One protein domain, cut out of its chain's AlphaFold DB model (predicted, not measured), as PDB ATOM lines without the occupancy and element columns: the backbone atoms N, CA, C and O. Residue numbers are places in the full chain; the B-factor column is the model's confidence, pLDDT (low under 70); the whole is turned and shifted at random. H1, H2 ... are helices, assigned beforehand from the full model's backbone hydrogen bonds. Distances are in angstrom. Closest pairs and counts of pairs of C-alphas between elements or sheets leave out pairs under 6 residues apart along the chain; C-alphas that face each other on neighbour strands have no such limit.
ATOM      1  N   LEU A   2     228.172 127.285 230.132       79.88
ATOM      2  CA  LEU A   2     228.532 128.358 229.185       79.88
ATOM      3  C   LEU A   2     227.363 128.863 228.312       79.88
ATOM      4  O   LEU A   2     227.176 130.065 228.187       79.88
ATOM      5  N   ASN A   3     226.533 127.956 227.786       84.31
ATOM      6  CA  ASN A   3     225.376 128.328 226.957       84.31
ATOM      7  C   ASN A   3     224.328 129.145 227.722       84.31
ATOM      8  O   ASN A   3     223.807 130.109 227.188       84.31
ATOM      9  N   ARG A   4     224.097 128.827 229.000       85.56
ATOM     10  CA  ARG A   4     223.139 129.552 229.843       85.56
ATOM     11  C   ARG A   4     223.651 130.933 230.248       85.56
ATOM     12  O   ARG A   4     222.866 131.856 230.395       85.56
ATOM     13  N   TRP A   5     224.968 131.077 230.401       87.50
ATOM     14  CA  TRP A   5     225.604 132.386 230.564       87.50
ATOM     15  C   TRP A   5     225.536 133.203 229.275       87.50
ATOM     16  O   TRP A   5     225.261 134.394 229.337       87.50
ATOM     17  N   LYS A   6     225.747 132.566 228.117       86.94
ATOM     18  CA  LYS A   6     225.623 133.215 226.810       86.94
ATOM     19  C   LYS A   6     224.208 133.749 226.593       86.94
ATOM     20  O   LYS A   6     224.077 134.922 226.297       86.94
ATOM     21  N   GLU A   7     223.187 132.919 226.795       87.81
ATOM     22  CA  GLU A   7     221.771 133.310 226.697       87.81
ATOM     23  C   GLU A   7     221.438 134.456 227.664       87.81
ATOM     24  O   GLU A   7     220.887 135.469 227.252       87.81
ATOM     25  N   TYR A   8     221.855 134.346 228.931       86.94
ATOM     26  CA  TYR A   8     221.607 135.383 229.935       86.94
ATOM     27  C   TYR A   8     222.249 136.733 229.580       86.94
ATOM     28  O   TYR A   8     221.622 137.777 229.733       86.94
ATOM     29  N   PHE A   9     223.501 136.731 229.116       86.06
ATOM     30  CA  PHE A   9     224.179 137.966 228.725       86.06
ATOM     31  C   PHE A   9     223.650 138.538 227.413       86.06
ATOM     32  O   PHE A   9     223.616 139.757 227.280       86.06
ATOM     33  N   ASP A  10     223.231 137.687 226.478       86.12
ATOM     34  CA  ASP A  10     222.620 138.110 225.218       86.12
ATOM     35  C   ASP A  10     221.306 138.854 225.491       86.12
ATOM     36  O   ASP A  10     221.142 139.993 225.067       86.12
ATOM     37  N   GLU A  11     220.432 138.281 226.321       85.12
ATOM     38  CA  GLU A  11     219.176 138.923 226.727       85.12
ATOM     39  C   GLU A  11     219.391 140.197 227.563       85.12
ATOM     40  O   GLU A  11     218.606 141.137 227.464       85.12
ATOM     41  N   MET A  12     220.434 140.243 228.401       84.25
ATOM     42  CA  MET A  12     220.683 141.378 229.297       84.25
ATOM     43  C   MET A  12     221.375 142.560 228.604       84.25
ATOM     44  O   MET A  12     221.085 143.709 228.933       84.25
ATOM     45  N   LEU A  13     222.332 142.295 227.709       82.56
ATOM     46  CA  LEU A  13     223.206 143.322 227.127       82.56
ATOM     47  C   LEU A  13     222.784 143.742 225.719       82.56
ATOM     48  O   LEU A  13     223.031 144.886 225.349       82.56
ATOM     49  N   ASN A  14     222.136 142.858 224.957       83.12
ATOM     50  CA  ASN A  14     221.703 143.134 223.584       83.12
ATOM     51  C   ASN A  14     220.216 143.508 223.525       83.12
ATOM     52  O   ASN A  14     219.506 143.154 222.586       83.12
ATOM     53  N   VAL A  15     219.730 144.219 224.546       79.44
ATOM     54  CA  VAL A  15     218.390 144.807 224.514       79.44
ATOM     55  C   VAL A  15     218.380 145.895 223.443       79.44
ATOM     56  O   VAL A  15     219.189 146.823 223.496       79.44
ATOM     57  N   ASP A  16     217.443 145.804 222.497       69.62
ATOM     58  CA  ASP A  16     217.141 146.876 221.545       69.62
ATOM     59  C   ASP A  16     216.580 148.087 222.305       69.62
ATOM     60  O   ASP A  16     215.371 148.304 222.422       69.62
ATOM     61  N   THR A  17     217.472 148.878 222.894       68.50
ATOM     62  CA  THR A  17     217.113 150.151 223.506       68.50
ATOM     63  C   THR A  17     216.898 151.174 222.402       68.50
ATOM     64  O   THR A  17     217.836 151.575 221.715       68.50
ATOM     65  N   THR A  18     215.666 151.659 222.258       71.19
ATOM     66  CA  THR A  18     215.399 152.907 221.544       71.19
ATOM     67  C   THR A  18     216.024 154.042 222.343       71.19
ATOM     68  O   THR A  18     215.477 154.506 223.344       71.19
ATOM     69  N   ILE A  19     217.220 154.457 221.929       73.19
ATOM     70  CA  ILE A  19     217.922 155.587 222.527       73.19
ATOM     71  C   ILE A  19     217.057 156.829 222.307       73.19
ATOM     72  O   ILE A  19     216.903 157.312 221.188       73.19
ATOM     73  N   ASN A  20     216.453 157.332 223.381       79.25
ATOM     74  CA  ASN A  20     215.698 158.572 223.319       79.25
ATOM     75  C   ASN A  20     216.686 159.745 223.309       79.25
ATOM     76  O   ASN A  20     217.275 160.076 224.338       79.25
ATOM     77  N   GLU A  21     216.851 160.391 222.155       79.56
ATOM     78  CA  GLU A  21     217.724 161.562 221.995       79.56
ATOM     79  C   GLU A  21     217.387 162.692 222.980       79.56
ATOM     80  O   GLU A  21     218.286 163.386 223.453       79.56
ATOM     81  N   GLN A  22     216.116 162.840 223.374       81.50
ATOM     82  CA  GLN A  22     215.713 163.834 224.374       81.50
ATOM     83  C   GLN A  22     216.272 163.518 225.765       81.50
ATOM     84  O   GLN A  22     216.487 164.434 226.553       81.50
ATOM     85  N   VAL A  23     216.493 162.240 226.085       80.81
ATOM     86  CA  VAL A  23     217.132 161.814 227.341       80.81
ATOM     87  C   VAL A  23     218.639 162.046 227.263       80.81
ATOM     88  O   VAL A  23     219.214 162.520 228.237       80.81
ATOM     89  N   LEU A  24     219.269 161.810 226.105       80.50
ATOM     90  CA  LEU A  24     220.691 162.122 225.906       80.50
ATOM     91  C   LEU A  24     220.983 163.620 226.064       80.50
ATOM     92  O   LEU A  24     221.944 163.979 226.732       80.50
ATOM     93  N   GLN A  25     220.128 164.493 225.522       80.56
ATOM     94  CA  GLN A  25     220.264 165.951 225.666       80.56
ATOM     95  C   GLN A  25     220.057 166.451 227.107       80.56
ATOM     96  O   GLN A  25     220.450 167.570 227.427       80.56
ATOM     97  N   GLN A  26     219.436 165.645 227.974       83.06
ATOM     98  CA  GLN A  26     219.262 165.950 229.397       83.06
ATOM     99  C   GLN A  26     220.450 165.496 230.254       83.06
ATOM    100  O   GLN A  26     220.532 165.900 231.415       83.06
ATOM    101  N   ILE A  27     221.360 164.674 229.717       83.44
ATOM    102  CA  ILE A  27     222.598 164.309 230.409       83.44
ATOM    103  C   ILE A  27     223.488 165.556 230.419       83.44
ATOM    104  O   ILE A  27     223.844 166.049 229.347       83.44
ATOM    105  N   PRO A  28     223.862 166.085 231.598       79.25
ATOM    106  CA  PRO A  28     224.786 167.203 231.665       79.25
ATOM    107  C   PRO A  28     226.101 166.792 231.004       79.25
ATOM    108  O   PRO A  28     226.770 165.871 231.477       79.25
ATOM    109  N   SER A  29     226.467 167.458 229.908       71.25
ATOM    110  CA  SER A  29     227.813 167.311 229.365       71.25
ATOM    111  C   SER A  29     228.795 167.754 230.449       71.25
ATOM    112  O   SER A  29     228.550 168.794 231.074       71.25
ATOM    113  N   PRO A  30     229.882 167.006 230.704       72.00
ATOM    114  CA  PRO A  30     230.933 167.508 231.568       72.00
ATOM    115  C   PRO A  30     231.385 168.856 231.005       72.00
ATOM    116  O   PRO A  30     231.822 168.951 229.860       72.00
ATOM    117  N   THR A  31     231.206 169.913 231.793       72.12
ATOM    118  CA  THR A  31     231.739 171.239 231.493       72.12
ATOM    119  C   THR A  31     233.220 171.201 231.833       72.12
ATOM    120  O   THR A  31     233.630 171.642 232.906       72.12
ATOM    121  N   VAL A  32     234.007 170.562 230.976       77.00
ATOM    122  CA  VAL A  32     235.443 170.822 230.925       77.00
ATOM    123  C   VAL A  32     235.603 172.145 230.193       77.00
ATOM    124  O   VAL A  32     234.954 172.368 229.170       77.00
ATOM    125  N   ASP A  33     236.367 173.060 230.776       86.31
ATOM    126  CA  ASP A  33     236.723 174.290 230.087       86.31
ATOM    127  C   ASP A  33     237.684 173.980 228.927       86.31
ATOM    128  O   ASP A  33     238.252 172.888 228.818       86.31
ATOM    129  N   ASP A  34     237.841 174.946 228.024       82.31
ATOM    130  CA  ASP A  34     238.696 174.788 226.841       82.31
ATOM    131  C   ASP A  34     240.164 174.507 227.223       82.31
ATOM    132  O   ASP A  34     240.910 173.901 226.453       82.31
ATOM    133  N   GLU A  35     240.582 174.927 228.423       84.75
ATOM    134  CA  GLU A  35     241.920 174.673 228.954       84.75
ATOM    135  C   GLU A  35     242.098 173.199 229.337       84.75
ATOM    136  O   GLU A  35     243.053 172.568 228.888       84.75
ATOM    137  N   GLU A  36     241.166 172.610 230.091       84.69
ATOM    138  CA  GLU A  36     241.179 171.181 230.409       84.69
ATOM    139  C   GLU A  36     241.121 170.300 229.164       84.69
ATOM    140  O   GLU A  36     241.815 169.283 229.106       84.69
ATOM    141  N   LEU A  37     240.322 170.693 228.171       83.81
ATOM    142  CA  LEU A  37     240.227 169.961 226.913       83.81
ATOM    143  C   LEU A  37     241.570 169.981 226.169       83.81
ATOM    144  O   LEU A  37     242.101 168.933 225.814       83.81
ATOM    145  N   SER A  38     242.180 171.162 226.052       85.00
ATOM    146  CA  SER A  38     243.505 171.334 225.446       85.00
ATOM    147  C   SER A  38     244.596 170.530 226.168       85.00
ATOM    148  O   SER A  38     245.481 169.964 225.526       85.00
ATOM    149  N   ARG A  39     244.528 170.414 227.503       86.00
ATOM    150  CA  ARG A  39     245.461 169.567 228.268       86.00
ATOM    151  C   ARG A  39     245.291 168.079 227.978       86.00
ATOM    152  O   ARG A  39     246.284 167.366 228.014       86.00
ATOM    153  N   GLN A  40     244.068 167.609 227.735       85.12
ATOM    154  CA  GLN A  40     243.809 166.194 227.436       85.12
ATOM    155  C   GLN A  40     244.262 165.797 226.032       85.12
ATOM    156  O   GLN A  40     244.708 164.669 225.846       85.12
ATOM    157  N   ASP A  41     244.185 166.722 225.074       85.94
ATOM    158  CA  ASP A  41     244.636 166.492 223.696       85.94
ATOM    159  C   ASP A  41     246.163 166.637 223.537       85.94
ATOM    160  O   ASP A  41     246.744 166.248 222.517       85.94
ATOM    161  N   ALA A  42     246.840 167.192 224.546       91.25
ATOM    162  CA  ALA A  42     248.282 167.365 224.538       91.25
ATOM    163  C   ALA A  42     249.027 166.025 224.644       91.25
ATOM    164  O   ALA A  42     248.617 165.095 225.336       91.25
ATOM    165  N   VAL A  43     250.187 165.958 223.986       93.06
ATOM    166  CA  VAL A  43     251.108 164.824 224.103       93.06
ATOM    167  C   VAL A  43     251.512 164.642 225.575       93.06
ATOM    168  O   VAL A  43     251.964 165.614 226.191       93.06
ATOM    169  N   PRO A  44     251.445 163.413 226.124       94.44
ATOM    170  CA  PRO A  44     251.891 163.139 227.484       94.44
ATOM    171  C   PRO A  44     253.339 163.575 227.722       94.44
ATOM    172  O   PRO A  44     254.236 163.334 226.912       94.44
ATOM    173  N   THR A  45     253.590 164.198 228.863       95.50
ATOM    174  CA  THR A  45     254.915 164.660 229.278       95.50
ATOM    175  C   THR A  45     255.709 163.555 229.974       95.50
ATOM    176  O   THR A  45     255.157 162.623 230.563       95.50
ATOM    177  N   LEU A  46     257.039 163.680 229.985       96.50
ATOM    178  CA  LEU A  46     257.906 162.733 230.693       96.50
ATOM    179  C   LEU A  46     257.599 162.676 232.201       96.50
ATOM    180  O   LEU A  46     257.638 161.603 232.799       96.50
ATOM    181  N   ASP A  47     257.261 163.808 232.823       96.38
ATOM    182  CA  ASP A  47     256.910 163.860 234.250       96.38
ATOM    183  C   ASP A  47     255.610 163.095 234.550       96.38
ATOM    184  O   ASP A  47     255.522 162.390 235.558       96.38
ATOM    185  N   GLU A  48     254.625 163.154 233.652       95.69
ATOM    186  CA  GLU A  48     253.407 162.344 233.752       95.69
ATOM    187  C   GLU A  48     253.714 160.853 233.642       95.69
ATOM    188  O   GLU A  48     253.213 160.074 234.454       95.69
ATOM    189  N   VAL A  49     254.595 160.453 232.719       96.44
ATOM    190  CA  VAL A  49     255.037 159.054 232.587       96.44
ATOM    191  C   VAL A  49     255.761 158.589 233.855       96.44
ATOM    192  O   VAL A  49     255.440 157.531 234.401       96.44
ATOM    193  N   VAL A  50     256.684 159.393 234.392       96.94
ATOM    194  CA  VAL A  50     257.397 159.091 235.647       96.94
ATOM    195  C   VAL A  50     256.417 158.934 236.813       96.94
ATOM    196  O   VAL A  50     256.495 157.961 237.574       96.94
ATOM    197  N   LYS A  51     255.460 159.859 236.953       96.50
ATOM    198  CA  LYS A  51     254.414 159.789 237.981       96.50
ATOM    199  C   LYS A  51     253.544 158.549 237.810       96.50
ATOM    200  O   LYS A  51     253.278 157.866 238.801       96.50
ATOM    201  N   ALA A  52     253.140 158.230 236.582       95.88
ATOM    202  CA  ALA A  52     252.326 157.063 236.275       95.88
ATOM    203  C   ALA A  52     253.042 155.767 236.673       95.88
ATOM    204  O   ALA A  52     252.464 154.973 237.416       95.88
ATOM    205  N   ILE A  53     254.318 155.598 236.298       95.62
ATOM    206  CA  ILE A  53     255.148 154.446 236.697       95.62
ATOM    207  C   ILE A  53     255.192 154.312 238.227       95.62
ATOM    208  O   ILE A  53     255.027 153.214 238.766       95.62
ATOM    209  N   GLY A  54     255.349 155.427 238.947       94.88
ATOM    210  CA  GLY A  54     255.335 155.448 240.411       94.88
ATOM    211  C   GLY A  54     254.014 154.959 241.026       94.88
ATOM    212  O   GLY A  54     254.030 154.261 242.046       94.88
ATOM    213  N   GLN A  55     252.883 155.272 240.390       95.75
ATOM    214  CA  GLN A  55     251.536 154.932 240.861       95.75
ATOM    215  C   GLN A  55     251.115 153.479 240.587       95.75
ATOM    216  O   GLN A  55     250.182 152.988 241.231       95.75
ATOM    217  N   ILE A  56     251.797 152.759 239.685       93.88
ATOM    218  CA  ILE A  56     251.476 151.352 239.384       93.88
ATOM    219  C   ILE A  56     251.572 150.515 240.668       93.88
ATOM    220  O   ILE A  56     252.473 150.688 241.486       93.88
ATOM    221  N   LYS A  57     250.638 149.590 240.901       94.12
ATOM    222  CA  LYS A  57     250.654 148.747 242.108       94.12
ATOM    223  C   LYS A  57     251.626 147.578 241.945       94.12
ATOM    224  O   LYS A  57     251.554 146.848 240.963       94.12
ATOM    225  N   ASN A  58     252.461 147.357 242.956       93.81
ATOM    226  CA  ASN A  58     253.336 146.185 243.036       93.81
ATOM    227  C   ASN A  58     252.515 144.907 243.296       93.81
ATOM    228  O   ASN A  58     251.388 144.970 243.805       93.81
ATOM    229  N   LYS A  59     253.111 143.746 243.013       93.56
ATOM    230  CA  LYS A  59     252.576 142.392 243.223       93.56
ATOM    231  C   LYS A  59     251.294 142.116 242.440       93.56
ATOM    232  O   LYS A  59     250.485 141.271 242.828       93.56
ATOM    233  N   LYS A  60     251.082 142.862 241.357       92.44
ATOM    234  CA  LYS A  60     250.066 142.555 240.354       92.44
ATOM    235  C   LYS A  60     250.637 141.529 239.381       92.44
ATOM    236  O   LYS A  60     251.845 141.491 239.169       92.44
ATOM    237  N   ALA A  61     249.766 140.679 238.843       93.38
ATOM    238  CA  ALA A  61     250.162 139.785 237.767       93.38
ATOM    239  C   ALA A  61     250.643 140.631 236.572       93.38
ATOM    240  O   ALA A  61     250.026 141.672 236.315       93.38
ATOM    241  N   PRO A  62     251.731 140.229 235.897       92.94
ATOM    242  CA  PRO A  62     252.194 140.915 234.699       92.94
ATOM    243  C   PRO A  62     251.151 140.824 233.575       92.94
ATOM    244  O   PRO A  62     250.230 139.999 233.626       92.94
ATOM    245  N   GLY A  63     251.279 141.709 232.587       90.19
ATOM    246  CA  GLY A  63     250.454 141.682 231.384       90.19
ATOM    247  C   GLY A  63     250.844 140.542 230.439       90.19
ATOM    248  O   GLY A  63     251.602 139.643 230.790       90.19
ATOM    249  N   LYS A  64     250.338 140.595 229.201       91.44
ATOM    250  CA  LYS A  64     250.716 139.666 228.113       91.44
ATOM    251  C   LYS A  64     252.210 139.744 227.761       91.44
ATOM    252  O   LYS A  64     252.754 138.810 227.184       91.44
ATOM    253  N   ASP A  65     252.842 140.860 228.092       90.19
ATOM    254  CA  ASP A  65     254.266 141.127 227.917       90.19
ATOM    255  C   ASP A  65     255.155 140.442 228.969       90.19
ATOM    256  O   ASP A  65     256.377 140.532 228.877       90.19
ATOM    257  N   ASP A  66     254.562 139.781 229.971       94.00
ATOM    258  CA  ASP A  66     255.254 139.199 231.124       94.00
ATOM    259  C   ASP A  66     256.102 140.217 231.921       94.00
ATOM    260  O   ASP A  66     256.964 139.838 232.720       94.00
ATOM    261  N   VAL A  67     255.830 141.525 231.775       92.62
ATOM    262  CA  VAL A  67     256.561 142.594 232.469       92.62
ATOM    263  C   VAL A  67     255.866 142.944 233.792       92.62
ATOM    264  O   VAL A  67     254.742 143.453 233.802       92.62
ATOM    265  N   PRO A  68     256.509 142.714 234.951       94.62
ATOM    266  CA  PRO A  68     255.944 143.106 236.235       94.62
ATOM    267  C   PRO A  68     256.140 144.605 236.501       94.62
ATOM    268  O   PRO A  68     257.137 145.214 236.102       94.62
ATOM    269  N   ALA A  69     255.225 145.194 237.274       94.19
ATOM    270  CA  ALA A  69     255.278 146.603 237.674       94.19
ATOM    271  C   ALA A  69     256.592 146.979 238.384       94.19
ATOM    272  O   ALA A  69     257.095 148.093 238.252       94.19
ATOM    273  N   GLU A  70     257.160 146.044 239.142       95.38
ATOM    274  CA  GLU A  70     258.433 146.200 239.835       95.38
ATOM    275  C   GLU A  70     259.594 146.439 238.873       95.38
ATOM    276  O   GLU A  70     260.489 147.212 239.207       95.38
ATOM    277  N   LEU A  71     259.575 145.816 237.690       94.50
ATOM    278  CA  LEU A  71     260.631 145.988 236.695       94.50
ATOM    279  C   LEU A  71     260.581 147.394 236.098       94.50
ATOM    280  O   LEU A  71     261.610 148.063 236.024       94.50
ATOM    281  N   LEU A  72     259.376 147.873 235.772       93.88
ATOM    282  CA  LEU A  72     259.166 149.237 235.279       93.88
ATOM    283  C   LEU A  72     259.652 150.277 236.295       93.88
ATOM    284  O   LEU A  72     260.351 151.222 235.943       93.88
ATOM    285  N   LYS A  73     259.348 150.065 237.579       95.19
ATOM    286  CA  LYS A  73     259.805 150.946 238.661       95.19
ATOM    287  C   LYS A  73     261.310 150.879 238.899       95.19
ATOM    288  O   LYS A  73     261.927 151.909 239.155       95.19
ATOM    289  N   ALA A  74     261.902 149.686 238.841       95.12
ATOM    290  CA  ALA A  74     263.339 149.494 239.031       95.12
ATOM    291  C   ALA A  74     264.167 150.121 237.900       95.12
ATOM    292  O   ALA A  74     265.299 150.538 238.132       95.12
ATOM    293  N   GLY A  75     263.592 150.224 236.699       92.00
ATOM    294  CA  GLY A  75     264.215 150.851 235.536       92.00
ATOM    295  C   GLY A  75     264.452 152.360 235.652       92.00
ATOM    296  O   GLY A  75     265.232 152.915 234.878       92.00
ATOM    297  N   GLY A  76     263.822 153.020 236.629       92.50
ATOM    298  CA  GLY A  76     264.060 154.425 236.943       92.50
ATOM    299  C   GLY A  76     263.840 155.358 235.749       92.50
ATOM    300  O   GLY A  76     262.922 155.173 234.954       92.50
ATOM    301  N   HIS A  77     264.692 156.380 235.638       94.38
ATOM    302  CA  HIS A  77     264.554 157.417 234.615       94.38
ATOM    303  C   HIS A  77     264.699 156.878 233.189       94.38
ATOM    304  O   HIS A  77     263.925 157.258 232.323       94.38
ATOM    305  N   TYR A  78     265.617 155.934 232.969       95.81
ATOM    306  CA  TYR A  78     265.886 155.381 231.641       95.81
ATOM    307  C   TYR A  78     264.658 154.695 231.029       95.81
ATOM    308  O   TYR A  78     264.315 154.931 229.874       95.81
ATOM    309  N   ILE A  79     263.951 153.873 231.816       95.62
ATOM    310  CA  ILE A  79     262.711 153.238 231.347       95.62
ATOM    311  C   ILE A  79     261.595 154.266 231.154       95.62
ATOM    312  O   ILE A  79     260.797 154.117 230.234       95.62
ATOM    313  N   ALA A  80     261.544 155.315 231.976       96.75
ATOM    314  CA  ALA A  80     260.567 156.381 231.796       96.75
ATOM    315  C   ALA A  80     260.796 157.170 230.495       96.75
ATOM    316  O   ALA A  80     259.827 157.443 229.795       96.75
ATOM    317  N   GLU A  81     262.048 157.485 230.147       97.25
ATOM    318  CA  GLU A  81     262.400 158.135 228.875       97.25
ATOM    319  C   GLU A  81     262.032 157.251 227.680       97.25
ATOM    320  O   GLU A  81     261.341 157.701 226.772       97.25
ATOM    321  N   TRP A  82     262.409 155.971 227.718       95.81
ATOM    322  CA  TRP A  82     262.089 155.028 226.645       95.81
ATOM    323  C   TRP A  82     260.574 154.840 226.447       95.81
ATOM    324  O   TRP A  82     260.081 154.851 225.319       95.81
ATOM    325  N   LEU A  83     259.810 154.709 227.539       95.38
ATOM    326  CA  LEU A  83     258.347 154.637 227.471       95.38
ATOM    327  C   LEU A  83     257.732 155.942 226.961       95.38
ATOM    328  O   LEU A  83     256.749 155.898 226.227       95.38
ATOM    329  N   HIS A  84     258.291 157.094 227.337       96.44
ATOM    330  CA  HIS A  84     257.813 158.396 226.877       96.44
ATOM    331  C   HIS A  84     257.964 158.560 225.365       96.44
ATOM    332  O   HIS A  84     257.019 159.017 224.725       96.44
ATOM    333  N   GLU A  85     259.084 158.123 224.783       95.00
ATOM    334  CA  GLU A  85     259.274 158.130 223.327       95.00
ATOM    335  C   GLU A  85     258.209 157.290 222.617       95.00
ATOM    336  O   GLU A  85     257.556 157.772 221.698       95.00
ATOM    337  N   ILE A  86     257.965 156.072 223.104       93.56
ATOM    338  CA  ILE A  86     256.941 155.182 222.547       93.56
ATOM    339  C   ILE A  86     255.542 155.797 222.649       93.56
ATOM    340  O   ILE A  86     254.788 155.790 221.677       93.56
ATOM    341  N   ILE A  87     255.180 156.318 223.825       93.69
ATOM    342  CA  ILE A  87     253.859 156.906 224.070       93.69
ATOM    343  C   ILE A  87     253.649 158.125 223.172       93.69
ATOM    344  O   ILE A  87     252.581 158.250 222.576       93.69
ATOM    345  N   ARG A  88     254.660 158.993 223.040       93.69
ATOM    346  CA  ARG A  88     254.621 160.151 222.139       93.69
ATOM    347  C   ARG A  88     254.406 159.714 220.695       93.69
ATOM    348  O   ARG A  88     253.518 160.237 220.034       93.69
ATOM    349  N   ASP A  89     255.193 158.754 220.222       91.50
ATOM    350  CA  ASP A  89     255.134 158.319 218.829       91.50
ATOM    351  C   ASP A  89     253.758 157.699 218.500       91.50
ATOM    352  O   ASP A  89     253.187 157.983 217.448       91.50
ATOM    353  N   VAL A  90     253.175 156.914 219.417       92.12
ATOM    354  CA  VAL A  90     251.808 156.373 219.262       92.12
ATOM    355  C   VAL A  90     250.754 157.483 219.293       92.12
ATOM    356  O   VAL A  90     249.806 157.430 218.511       92.12
ATOM    357  N   TRP A  91     250.916 158.479 220.166       92.56
ATOM    358  CA  TRP A  91     249.991 159.610 220.283       92.56
ATOM    359  C   TRP A  91     249.955 160.458 219.009       92.56
ATOM    360  O   TRP A  91     248.885 160.804 218.526       92.56
ATOM    361  N   GLU A  92     251.118 160.764 218.433       89.62
ATOM    362  CA  GLU A  92     251.225 161.624 217.249       89.62
ATOM    363  C   GLU A  92     250.852 160.910 215.943       89.62
ATOM    364  O   GLU A  92     250.349 161.545 215.017       89.62
ATOM    365  N   GLN A  93     251.135 159.608 215.834       87.62
ATOM    366  CA  GLN A  93     250.935 158.847 214.594       87.62
ATOM    367  C   GLN A  93     249.605 158.079 214.552       87.62
ATOM    368  O   GLN A  93     249.290 157.487 213.519       87.62
ATOM    369  N   GLU A  94     248.866 158.025 215.667       83.38
ATOM    370  CA  GLU A  94     247.641 157.225 215.852       83.38
ATOM    371  C   GLU A  94     247.782 155.751 215.407       83.38
ATOM    372  O   GLU A  94     246.815 155.078 215.041       83.38
TER     373      GLU A  94
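AT A GLANCE: This is residues 2 to 94 of the 99 residues of the protein "Hypothetical protein" of Rotaria magnacalcarata (UniProt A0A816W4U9). A small body of three helices, H4, H5 and H6, sits at one end of a long arm, residues 2 to 40, which sticks out free and includes H1, H2 and most of H3, so that the whole makes a broad, open U with H1 on one limb and the body on the other. In the body H4 packs on both H5 and H6, each crossed steeply to it, and the loop of residues 56 to 68 swings out between H4 and H5. The printed part has 93 residues with six named helices, H1 to H6 in that order along the chain, and no named strand; the class is all helix. The whole is extended, with a radius of gyration of the C-alphas of 20.7 A, and it spans 51 by 45 by 25 A.

HOW THE PARTS SIT: H1, residues 2 to 13, H2, residues 21 to 24, and H3, residues 34 to 41, touch no helix. H3 and H4, residues 46 to 55, are apart, though a tight link of 4 residues joins them. H4 touches H5, residues 69 to 74; the closest C-alphas are those of Ile 53 and Lys 73, 6.1 A apart, and the two run opposite ways at a steep tilt of 57 degrees. H4 also touches H6, residues 76 to 93, which meets it with residues 77 to 84 alone; the closest C-alphas, of Val 50 and Ala 80, are 5.7 A apart, at a steep tilt of 63 degrees, opposite ways. H5 and H6 are close but not clearly touching, with the C-alphas of Leu 72 and Ile 79 closest at 6.6 A. Every O i to N i+4 pair is within hydrogen-bond range in H1, H3, H4, H5 and H6; H2 is too short for such a pair.

IN THESE COORDINATES: H1 begins at C-alpha 2, (228.532, 128.358, 229.185), and is 16.0 A long. H2 is 4.9 A and H3 10.7 A long. H4 is 14.3 A long and begins at C-alpha 46, (257.906, 162.733, 230.693). H5 is 8.7 A long. H6, the longest helix with 18 residues, is 26.3 A long and ends at C-alpha 93, (250.935, 158.847, 214.594).

THE WHOLE: The two C-alphas farthest apart are those of Gln 22 and Ala 74, at 51.9 A. Without residues 2 to 40, which stand free, the body has 54 residues and spans 32 by 22 by 18 A. The printed part has no cut. The link from H4 to H5, 13 residues, is long; those from H1 to H2 and from H2 to H3 are short, and that from H5 to H6 is tight. The mean pLDDT of the printed part is 88.5, and residues 16 to 17 are under 70.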